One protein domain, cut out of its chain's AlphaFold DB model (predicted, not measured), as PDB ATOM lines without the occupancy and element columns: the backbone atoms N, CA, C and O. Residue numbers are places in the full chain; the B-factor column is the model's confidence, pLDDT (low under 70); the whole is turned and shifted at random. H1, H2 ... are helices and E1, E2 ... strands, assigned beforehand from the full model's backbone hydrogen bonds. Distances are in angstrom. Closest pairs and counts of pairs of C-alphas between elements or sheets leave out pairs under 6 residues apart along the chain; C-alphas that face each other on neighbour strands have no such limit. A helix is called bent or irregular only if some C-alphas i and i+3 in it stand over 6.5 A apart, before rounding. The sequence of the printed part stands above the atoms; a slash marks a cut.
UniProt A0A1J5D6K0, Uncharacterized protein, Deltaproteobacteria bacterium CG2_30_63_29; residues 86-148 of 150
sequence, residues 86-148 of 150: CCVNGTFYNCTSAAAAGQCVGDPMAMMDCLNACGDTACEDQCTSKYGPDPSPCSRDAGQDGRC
ATOM      1  N   CYS A  86     120.496 128.399 105.164       91.88
ATOM      2  CA  CYS A  86     120.730 129.775 104.736       91.88
ATOM      3  C   CYS A  86     119.502 130.317 104.000       91.88
ATOM      4  O   CYS A  86     118.723 129.566 103.401       91.88
ATOM      5  N   CYS A  87     119.354 131.638 104.038       92.12
ATOM      6  CA  CYS A  87     118.296 132.364 103.356       92.12
ATOM      7  C   CYS A  87     118.912 133.255 102.279       92.12
ATOM      8  O   CYS A  87     119.692 134.151 102.588       92.12
ATOM      9  N   VAL A  88     118.546 133.030 101.017       90.69
ATOM     10  CA  VAL A  88     119.016 133.852  99.892       90.69
ATOM     11  C   VAL A  88     117.798 134.403  99.163       90.69
ATOM     12  O   VAL A  88     116.998 133.637  98.631       90.69
ATOM     13  N   ASN A  89     117.635 135.730  99.154       88.88
ATOM     14  CA  ASN A  89     116.500 136.422  98.523       88.88
ATOM     15  C   ASN A  89     115.123 135.872  98.958       88.88
ATOM     16  O   ASN A  89     114.254 135.622  98.123       88.88
ATOM     17  N   GLY A  90     114.942 135.614 100.258       87.88
ATOM     18  CA  GLY A  90     113.697 135.068 100.813       87.88
ATOM     19  C   GLY A  90     113.451 133.583 100.531       87.88
ATOM     20  O   GLY A  90     112.370 133.074 100.811       87.88
ATOM     21  N   THR A  91     114.435 132.876  99.969       92.75
ATOM     22  CA  THR A  91     114.364 131.437  99.697       92.75
ATOM     23  C   THR A  91     115.164 130.653 100.729       92.75
ATOM     24  O   THR A  91     116.304 131.018 101.022       92.75
ATOM     25  N   PHE A  92     114.596 129.553 101.225       93.38
ATOM     26  CA  PHE A  92     115.238 128.672 102.195       93.38
ATOM     27  C   PHE A  92     116.068 127.580 101.511       93.38
ATOM     28  O   PHE A  92     115.606 126.880 100.602       93.38
ATOM     29  N   TYR A  93     117.289 127.386 102.004       93.25
ATOM     30  CA  TYR A  93     118.203 126.339 101.562       93.25
ATOM     31  C   TYR A  93     118.719 125.540 102.758       93.25
ATOM     32  O   TYR A  93     119.250 126.099 103.714       93.25
ATOM     33  N   ASN A  94     118.594 124.219 102.676       93.19
ATOM     34  CA  ASN A  94     119.120 123.272 103.648       93.19
ATOM     35  C   ASN A  94     120.540 122.847 103.247       93.19
ATOM     36  O   ASN A  94     120.771 122.381 102.129       93.19
ATOM     37  N   CYS A  95     121.494 123.010 104.150       91.69
ATOM     38  CA  CYS A  95     122.907 122.764 103.935       91.69
ATOM     39  C   CYS A  95     123.377 121.568 104.770       91.69
ATOM     40  O   CYS A  95     123.089 121.433 105.957       91.69
ATOM     41  N   THR A  96     124.200 120.712 104.167       88.88
ATOM     42  CA  THR A  96     124.728 119.504 104.828       88.88
ATOM     43  C   THR A  96     125.782 119.801 105.900       88.88
ATOM     44  O   THR A  96     126.182 118.903 106.640       88.88
ATOM     45  N   SER A  97     126.265 121.043 105.977       88.56
ATOM     46  CA  SER A  97     127.265 121.480 106.950       88.56
ATOM     47  C   SER A  97     127.209 122.988 107.194       88.56
ATOM     48  O   SER A  97     126.751 123.750 106.342       88.56
ATOM     49  N   ALA A  98     127.761 123.423 108.329       82.88
ATOM     50  CA  ALA A  98     127.938 124.842 108.641       82.88
ATOM     51  C   ALA A  98     128.840 125.563 107.621       82.88
ATOM     52  O   ALA A  98     128.606 126.723 107.304       82.88
ATOM     53  N   ALA A  99     129.830 124.866 107.050       86.00
ATOM     54  CA  ALA A  99     130.680 125.428 106.002       86.00
ATOM     55  C   ALA A  99     129.887 125.724 104.717       86.00
ATOM     56  O   ALA A  99     130.062 126.782 104.120       86.00
ATOM     57  N   ALA A 100     128.980 124.821 104.327       87.69
ATOM     58  CA  ALA A 100     128.084 125.027 103.190       87.69
ATOM     59  C   ALA A 100     127.083 126.166 103.447       87.69
ATOM     60  O   ALA A 100     126.844 126.974 102.554       87.69
ATOM     61  N   ALA A 101     126.554 126.285 104.669       88.69
ATOM     62  CA  ALA A 101     125.709 127.422 105.043       88.69
ATOM     63  C   ALA A 101     126.475 128.754 104.995       88.69
ATOM     64  O   ALA A 101     125.957 129.730 104.459       88.69
ATOM     65  N   GLY A 102     127.732 128.779 105.456       87.12
ATOM     66  CA  GLY A 102     128.601 129.952 105.338       87.12
ATOM     67  C   GLY A 102     128.852 130.363 103.884       87.12
ATOM     68  O   GLY A 102     128.717 131.533 103.544       87.12
ATOM     69  N   GLN A 103     129.135 129.404 102.996       89.06
ATOM     70  CA  GLN A 103     129.268 129.670 101.553       89.06
ATOM     71  C   GLN A 103     127.964 130.175 100.926       89.06
ATOM     72  O   GLN A 103     127.981 131.062 100.076       89.06
ATOM     73  N   CYS A 104     126.832 129.649 101.384       91.69
ATOM     74  CA  CYS A 104     125.522 130.032 100.888       91.69
ATOM     75  C   CYS A 104     125.126 131.468 101.224       91.69
ATOM     76  O   CYS A 104     124.519 132.130 100.387       91.69
ATOM     77  N   VAL A 105     125.484 131.967 102.407       90.62
ATOM     78  CA  VAL A 105     125.271 133.381 102.759       90.62
ATOM     79  C   VAL A 105     126.320 134.279 102.086       90.62
ATOM     80  O   VAL A 105     126.032 135.431 101.766       90.62
ATOM     81  N   GLY A 106     127.508 133.734 101.814       90.44
ATOM     82  CA  GLY A 106     128.655 134.478 101.305       90.44
ATOM     83  C   GLY A 106     129.432 135.172 102.425       90.44
ATOM     84  O   GLY A 106     129.190 134.952 103.613       90.44
ATOM     85  N   ASP A 107     130.382 136.022 102.043       90.50
ATOM     86  CA  ASP A 107     131.190 136.820 102.967       90.50
ATOM     87  C   ASP A 107     131.000 138.316 102.665       90.50
ATOM     88  O   ASP A 107     131.685 138.871 101.798       90.50
ATOM     89  N   PRO A 108     130.067 138.997 103.357       85.38
ATOM     90  CA  PRO A 108     129.748 140.391 103.069       85.38
ATOM     91  C   PRO A 108     130.907 141.342 103.386       85.38
ATOM     92  O   PRO A 108     131.040 142.372 102.724       85.38
ATOM     93  N   MET A 109     131.767 141.010 104.357       88.00
ATOM     94  CA  MET A 109     132.926 141.841 104.689       88.00
ATOM     95  C   MET A 109     134.000 141.714 103.611       88.00
ATOM     96  O   MET A 109     134.446 142.726 103.071       88.00
ATOM     97  N   ALA A 110     134.343 140.485 103.214       90.31
ATOM     98  CA  ALA A 110     135.303 140.268 102.136       90.31
ATOM     99  C   ALA A 110     134.786 140.779 100.781       90.31
ATOM    100  O   ALA A 110     135.571 141.266  99.967       90.31
ATOM    101  N   MET A 111     133.471 140.719 100.545       90.06
ATOM    102  CA  MET A 111     132.841 141.312  99.368       90.06
ATOM    103  C   MET A 111     133.002 142.834  99.359       90.06
ATOM    104  O   MET A 111     133.438 143.375  98.345       90.06
ATOM    105  N   MET A 112     132.707 143.529 100.466       91.56
ATOM    106  CA  MET A 112     132.905 144.983 100.551       91.56
ATOM    107  C   MET A 112     134.373 145.375 100.377       91.56
ATOM    108  O   MET A 112     134.662 146.313  99.637       91.56
ATOM    109  N   ASP A 113     135.302 144.654 101.001       93.62
ATOM    110  CA  ASP A 113     136.738 144.916 100.857       93.62
ATOM    111  C   ASP A 113     137.207 144.728  99.410       93.62
ATOM    112  O   ASP A 113     137.966 145.542  98.882       93.62
ATOM    113  N   CYS A 114     136.711 143.685  98.743       93.75
ATOM    114  CA  CYS A 114     137.003 143.414  97.342       93.75
ATOM    115  C   CYS A 114     136.435 144.512  96.430       93.75
ATOM    116  O   CYS A 114     137.168 145.061  95.611       93.75
ATOM    117  N   LEU A 115     135.169 144.899  96.622       92.75
ATOM    118  CA  LEU A 115     134.526 145.967  95.850       92.75
ATOM    119  C   LEU A 115     135.218 147.321  96.051       92.75
ATOM    120  O   LEU A 115     135.427 148.045  95.084       92.75
ATOM    121  N   ASN A 116     135.646 147.641  97.274       92.94
ATOM    122  CA  ASN A 116     136.399 148.866  97.564       92.94
ATOM    123  C   ASN A 116     137.786 148.888  96.903       92.94
ATOM    124  O   ASN A 116     138.323 149.962  96.627       92.94
ATOM    125  N   ALA A 117     138.385 147.717  96.668       93.12
ATOM    126  CA  ALA A 117     139.651 147.583  95.956       93.12
ATOM    127  C   ALA A 117     139.481 147.577  94.423       93.12
ATOM    128  O   ALA A 117     140.466 147.751  93.699       93.12
ATOM    129  N   CYS A 118     138.259 147.382  93.926       90.81
ATOM    130  CA  CYS A 118     137.957 147.334  92.504       90.81
ATOM    131  C   CYS A 118     137.805 148.725  91.884       90.81
ATOM    132  O   CYS A 118     137.261 149.648  92.482       90.81
ATOM    133  N   GLY A 119     138.289 148.868  90.647       85.81
ATOM    134  CA  GLY A 119     138.185 150.102  89.857       85.81
ATOM    135  C   GLY A 119     137.385 149.957  88.561       85.81
ATOM    136  O   GLY A 119     137.266 150.926  87.814       85.81
ATOM    137  N   ASP A 120     136.871 148.761  88.271       91.31
ATOM    138  CA  ASP A 120     136.073 148.463  87.085       91.31
ATOM    139  C   ASP A 120     135.012 147.388  87.372       91.31
ATOM    140  O   ASP A 120     135.074 146.664  88.367       91.31
ATOM    141  N   THR A 121     134.041 147.274  86.465       87.88
ATOM    142  CA  THR A 121     132.908 146.345  86.590       87.88
ATOM    143  C   THR A 121     133.325 144.877  86.482       87.88
ATOM    144  O   THR A 121     132.666 144.003  87.031       87.88
ATOM    145  N   ALA A 122     134.433 144.575  85.793       93.38
ATOM    146  CA  ALA A 122     134.924 143.204  85.664       93.38
ATOM    147  C   ALA A 122     135.491 142.678  86.993       93.38
ATOM    148  O   ALA A 122     135.391 141.488  87.295       93.38
ATOM    149  N   CYS A 123     136.085 143.564  87.788       91.69
ATOM    150  CA  CYS A 123     136.549 143.285  89.135       91.69
ATOM    151  C   CYS A 123     135.364 143.110  90.100       91.69
ATOM    152  O   CYS A 123     135.349 142.159  90.881       91.69
ATOM    153  N   GLU A 124     134.325 143.946  89.989       92.00
ATOM    154  CA  GLU A 124     133.093 143.815  90.785       92.00
ATOM    155  C   GLU A 124     132.389 142.463  90.562       92.00
ATOM    156  O   GLU A 124     131.983 141.802  91.527       92.00
ATOM    157  N   ASP A 125     132.314 142.009  89.306       92.56
ATOM    158  CA  ASP A 125     131.765 140.696  88.946       92.56
ATOM    159  C   ASP A 125     132.565 139.553  89.590       92.56
ATOM    160  O   ASP A 125     131.992 138.583  90.093       92.56
ATOM    161  N   GLN A 126     133.897 139.671  89.639       92.38
ATOM    162  CA  GLN A 126     134.752 138.683  90.303       92.38
ATOM    163  C   GLN A 126     134.559 138.680  91.820       92.38
ATOM    164  O   GLN A 126     134.514 137.606  92.421       92.38
ATOM    165  N   CYS A 127     134.418 139.852  92.443       93.00
ATOM    166  CA  CYS A 127     134.140 139.954  93.873       93.00
ATOM    167  C   CYS A 127     132.808 139.297  94.221       93.00
ATOM    168  O   CYS A 127     132.745 138.476  95.134       93.00
ATOM    169  N   THR A 128     131.764 139.599  93.452       90.75
ATOM    170  CA  THR A 128     130.432 139.023  93.656       90.75
ATOM    171  C   THR A 128     130.440 137.519  93.400       90.75
ATOM    172  O   THR A 128     129.877 136.762  94.181       90.75
ATOM    173  N   SER A 129     131.141 137.049  92.366       90.19
ATOM    174  CA  SER A 129     131.257 135.615  92.084       90.19
ATOM    175  C   SER A 129     132.035 134.846  93.154       90.19
ATOM    176  O   SER A 129     131.840 133.641  93.282       90.19
ATOM    177  N   LYS A 130     132.965 135.498  93.856       89.94
ATOM    178  CA  LYS A 130     133.854 134.840  94.821       89.94
ATOM    179  C   LYS A 130     133.347 134.920  96.257       89.94
ATOM    180  O   LYS A 130     133.575 133.989  97.022       89.94
ATOM    181  N   TYR A 131     132.729 136.039  96.617       92.44
ATOM    182  CA  TYR A 131     132.321 136.354  97.986       92.44
ATOM    183  C   TYR A 131     130.811 136.537  98.137       92.44
ATOM    184  O   TYR A 131     130.328 136.644  99.261       92.44
ATOM    185  N   GLY A 132     130.063 136.589  97.034       89.38
ATOM    186  CA  GLY A 132     128.610 136.657  97.078       89.38
ATOM    187  C   GLY A 132     127.966 135.344  97.548       89.38
ATOM    188  O   GLY A 132     128.654 134.333  97.707       89.38
ATOM    189  N   PRO A 133     126.640 135.355  97.757       90.31
ATOM    190  CA  PRO A 133     125.884 134.179  98.181       90.31
ATOM    191  C   PRO A 133     125.965 133.055  97.139       90.31
ATOM    192  O   PRO A 133     125.525 133.244  96.001       90.31
ATOM    193  N   ASP A 134     126.479 131.881  97.519       91.56
ATOM    194  CA  ASP A 134     126.503 130.694  96.656       91.56
ATOM    195  C   ASP A 134     125.708 129.529  97.268       91.56
ATOM    196  O   ASP A 134     126.251 128.746  98.051       91.56
ATOM    197  N   PRO A 135     124.427 129.349  96.895       90.56
ATOM    198  CA  PRO A 135     123.610 128.256  97.401       90.56
ATOM    199  C   PRO A 135     123.931 126.897  96.760       90.56
ATOM    200  O   PRO A 135     123.266 125.917  97.089       90.56
ATOM    201  N   SER A 136     124.926 126.792  95.867       91.19
ATOM    202  CA  SER A 136     125.284 125.535  95.198       91.19
ATOM    203  C   SER A 136     125.583 124.333  96.117       91.19
ATOM    204  O   SER A 136     125.253 123.212  95.712       91.19
ATOM    205  N   PRO A 137     126.138 124.483  97.343       90.00
ATOM    206  CA  PRO A 137     126.360 123.353  98.238       90.00
ATOM    207  C   PRO A 137     125.119 122.994  99.076       90.00
ATOM    208  O   PRO A 137     125.171 122.047  99.868       90.00
ATOM    209  N   CYS A 138     124.011 123.725  98.922       93.00
ATOM    210  CA  CYS A 138     122.779 123.554  99.686       93.00
ATOM    211  C   CYS A 138     121.599 123.169  98.778       93.00
ATOM    212  O   CYS A 138     121.561 123.456  97.583       93.00
ATOM    213  N   SER A 139     120.599 122.501  99.349       94.88
ATOM    214  CA  SER A 139     119.377 122.114  98.648       94.88
ATOM    215  C   SER A 139     118.248 123.072  98.991       94.88
ATOM    216  O   SER A 139     117.915 123.250 100.160       94.88
ATOM    217  N   ARG A 140     117.608 123.652  97.976       93.00
ATOM    218  CA  ARG A 140     116.431 124.507  98.166       93.00
ATOM    219  C   ARG A 140     115.264 123.711  98.764       93.00
ATOM    220  O   ARG A 140     114.940 122.641  98.250       93.00
ATOM    221  N   ASP A 141     114.593 124.270  99.770       92.69
ATOM    222  CA  ASP A 141     113.344 123.736 100.328       92.69
ATOM    223  C   ASP A 141     112.257 124.818 100.350       92.69
ATOM    224  O   ASP A 141     112.116 125.596 101.292       92.69
ATOM    225  N   ALA A 142     111.440 124.818  99.294       90.88
ATOM    226  CA  ALA A 142     110.356 125.780  99.121       90.88
ATOM    227  C   ALA A 142     109.259 125.671 100.194       90.88
ATOM    228  O   ALA A 142     108.504 126.620 100.397       90.88
ATOM    229  N   GLY A 143     109.145 124.524 100.878       91.50
ATOM    230  CA  GLY A 143     108.191 124.354 101.976       91.50
ATOM    231  C   GLY A 143     108.532 125.218 103.191       91.50
ATOM    232  O   GLY A 143     107.668 125.456 104.035       91.50
ATOM    233  N   GLN A 144     109.771 125.711 103.256       90.06
ATOM    234  CA  GLN A 144     110.301 126.506 104.355       90.06
ATOM    235  C   GLN A 144     110.657 127.943 103.962       90.06
ATOM    236  O   GLN A 144     111.149 128.678 104.813       90.06
ATOM    237  N   ASP A 145     110.337 128.393 102.742       89.06
ATOM    238  CA  ASP A 145     110.591 129.778 102.298       89.06
ATOM    239  C   ASP A 145     109.965 130.816 103.254       89.06
ATOM    240  O   ASP A 145     110.537 131.873 103.497       89.06
ATOM    241  N   GLY A 146     108.840 130.483 103.905       87.69
ATOM    242  CA  GLY A 146     108.216 131.333 104.928       87.69
ATOM    243  C   GLY A 146     109.075 131.592 106.175       87.69
ATOM    244  O   GLY A 146     108.767 132.506 106.930       87.69
ATOM    245  N   ARG A 147     110.149 130.821 106.394       87.38
ATOM    246  CA  ARG A 147     111.144 131.066 107.453       87.38
ATOM    247  C   ARG A 147     112.164 132.140 107.074       87.38
ATOM    248  O   ARG A 147     112.805 132.678 107.962       87.38
ATOM    249  N   CYS A 148     112.312 132.423 105.782       87.94
ATOM    250  CA  CYS A 148     113.226 133.426 105.239       87.94
ATOM    251  C   CYS A 148     112.497 134.717 104.826       87.94
ATOM    252  O   CYS A 148     113.078 135.554 104.139       87.94
TER     253      CYS A 148
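Overview. This is residues 86 to 148 of the 150 residues of an uncharacterized protein of Deltaproteobacteria bacterium CG2_30_63_29 (UniProt A0A1J5D6K0). A small three-stranded antiparallel sheet, with H1 packed on one face and the short H4 beside it, makes one lobe; a helical hairpin, H2 and H3, makes a second lobe at the far end of an elongated model. Two connections join the lobes, residues 106 and 107 and residues 132 to 137. The printed part has 63 residues with four named helices and three named strands, in the chain order E1 E2 H1 H2 H3 E3 H4, and the sheet order is E1, E2, E3. The class is mixed, helices and strands. The whole is only just loose, close to compact, with a radius of gyration of the C-alphas of 13.2 A and spans of 41 by 20 by 16 A.

Along the chain. The sheet is made of E1, residues 86 to 88, 6.6 A long and starting at C-alpha 86 (120.730, 129.775, 104.736); E2, residues 91 to 95, 12.9 A; and E3, residues 138 to 140, 6.6 A. H1 takes residues 98 to 105, 10.7 A. H2 takes residues 108 to 117, 14.2 A, and H3 residues 121 to 131, 15.2 A, beginning at C-alpha 121 (132.908, 146.345, 86.590). H4, residues 142 to 147, 9.9 A, ends at C-alpha 147 (111.144, 131.066, 107.453).

Arrangement. E2 is the inner strand, and its pairing is staggered: residues 91 to 93 pair with E1 and residues 93 to 95 with E3. E1 and E2 form a hairpin, antiparallel at 146 degrees, with N 86 and O 93 3.0 A apart, within hydrogen-bond range. E2 and E3 are antiparallel at 142 degrees, with N 94 and O 139 at 2.8 A. H1 is on the sheet at a height over the sheet of 7.6 A, over E2 and along the strands, at 19 degrees to E2 on the local plane; the C-alphas of Cys 86 and Ala 101, the closest of E1 and H1, are 5.5 A apart. H4 is on the sheet too, but only just at the sheet's level, with a height of 3.9 A; its closest C-alphas to E2 are those of Phe 92 and Asp 145, 4.8 A. H2 and H3 touch as a helical hairpin, at a shallow tilt of 23 degrees, opposite ways; their closest C-alphas, those of Met 111 and Tyr 131, are 5.2 A apart. Neither is on the sheet. H1 and H2 are apart, and H1 and H3 only just apart, at 8.2 A. In H1, H2 and H3 each O i to N i+4 pair is within hydrogen-bond range; in H4 0 of 2 are, beside 2 of 3 O i to N i+3 pairs, and H4 is irregular, with C-alphas 143 and 146 7.6 A apart.

Size, cuts and confidence. The C-alphas farthest apart, those of Gly 119 and Gly 143, are 41.3 A apart. The printed part has no cut and no long link; H3 to E3 is short and the others are tight. The mean pLDDT of the printed part is 90.5, and no printed residue is under 70.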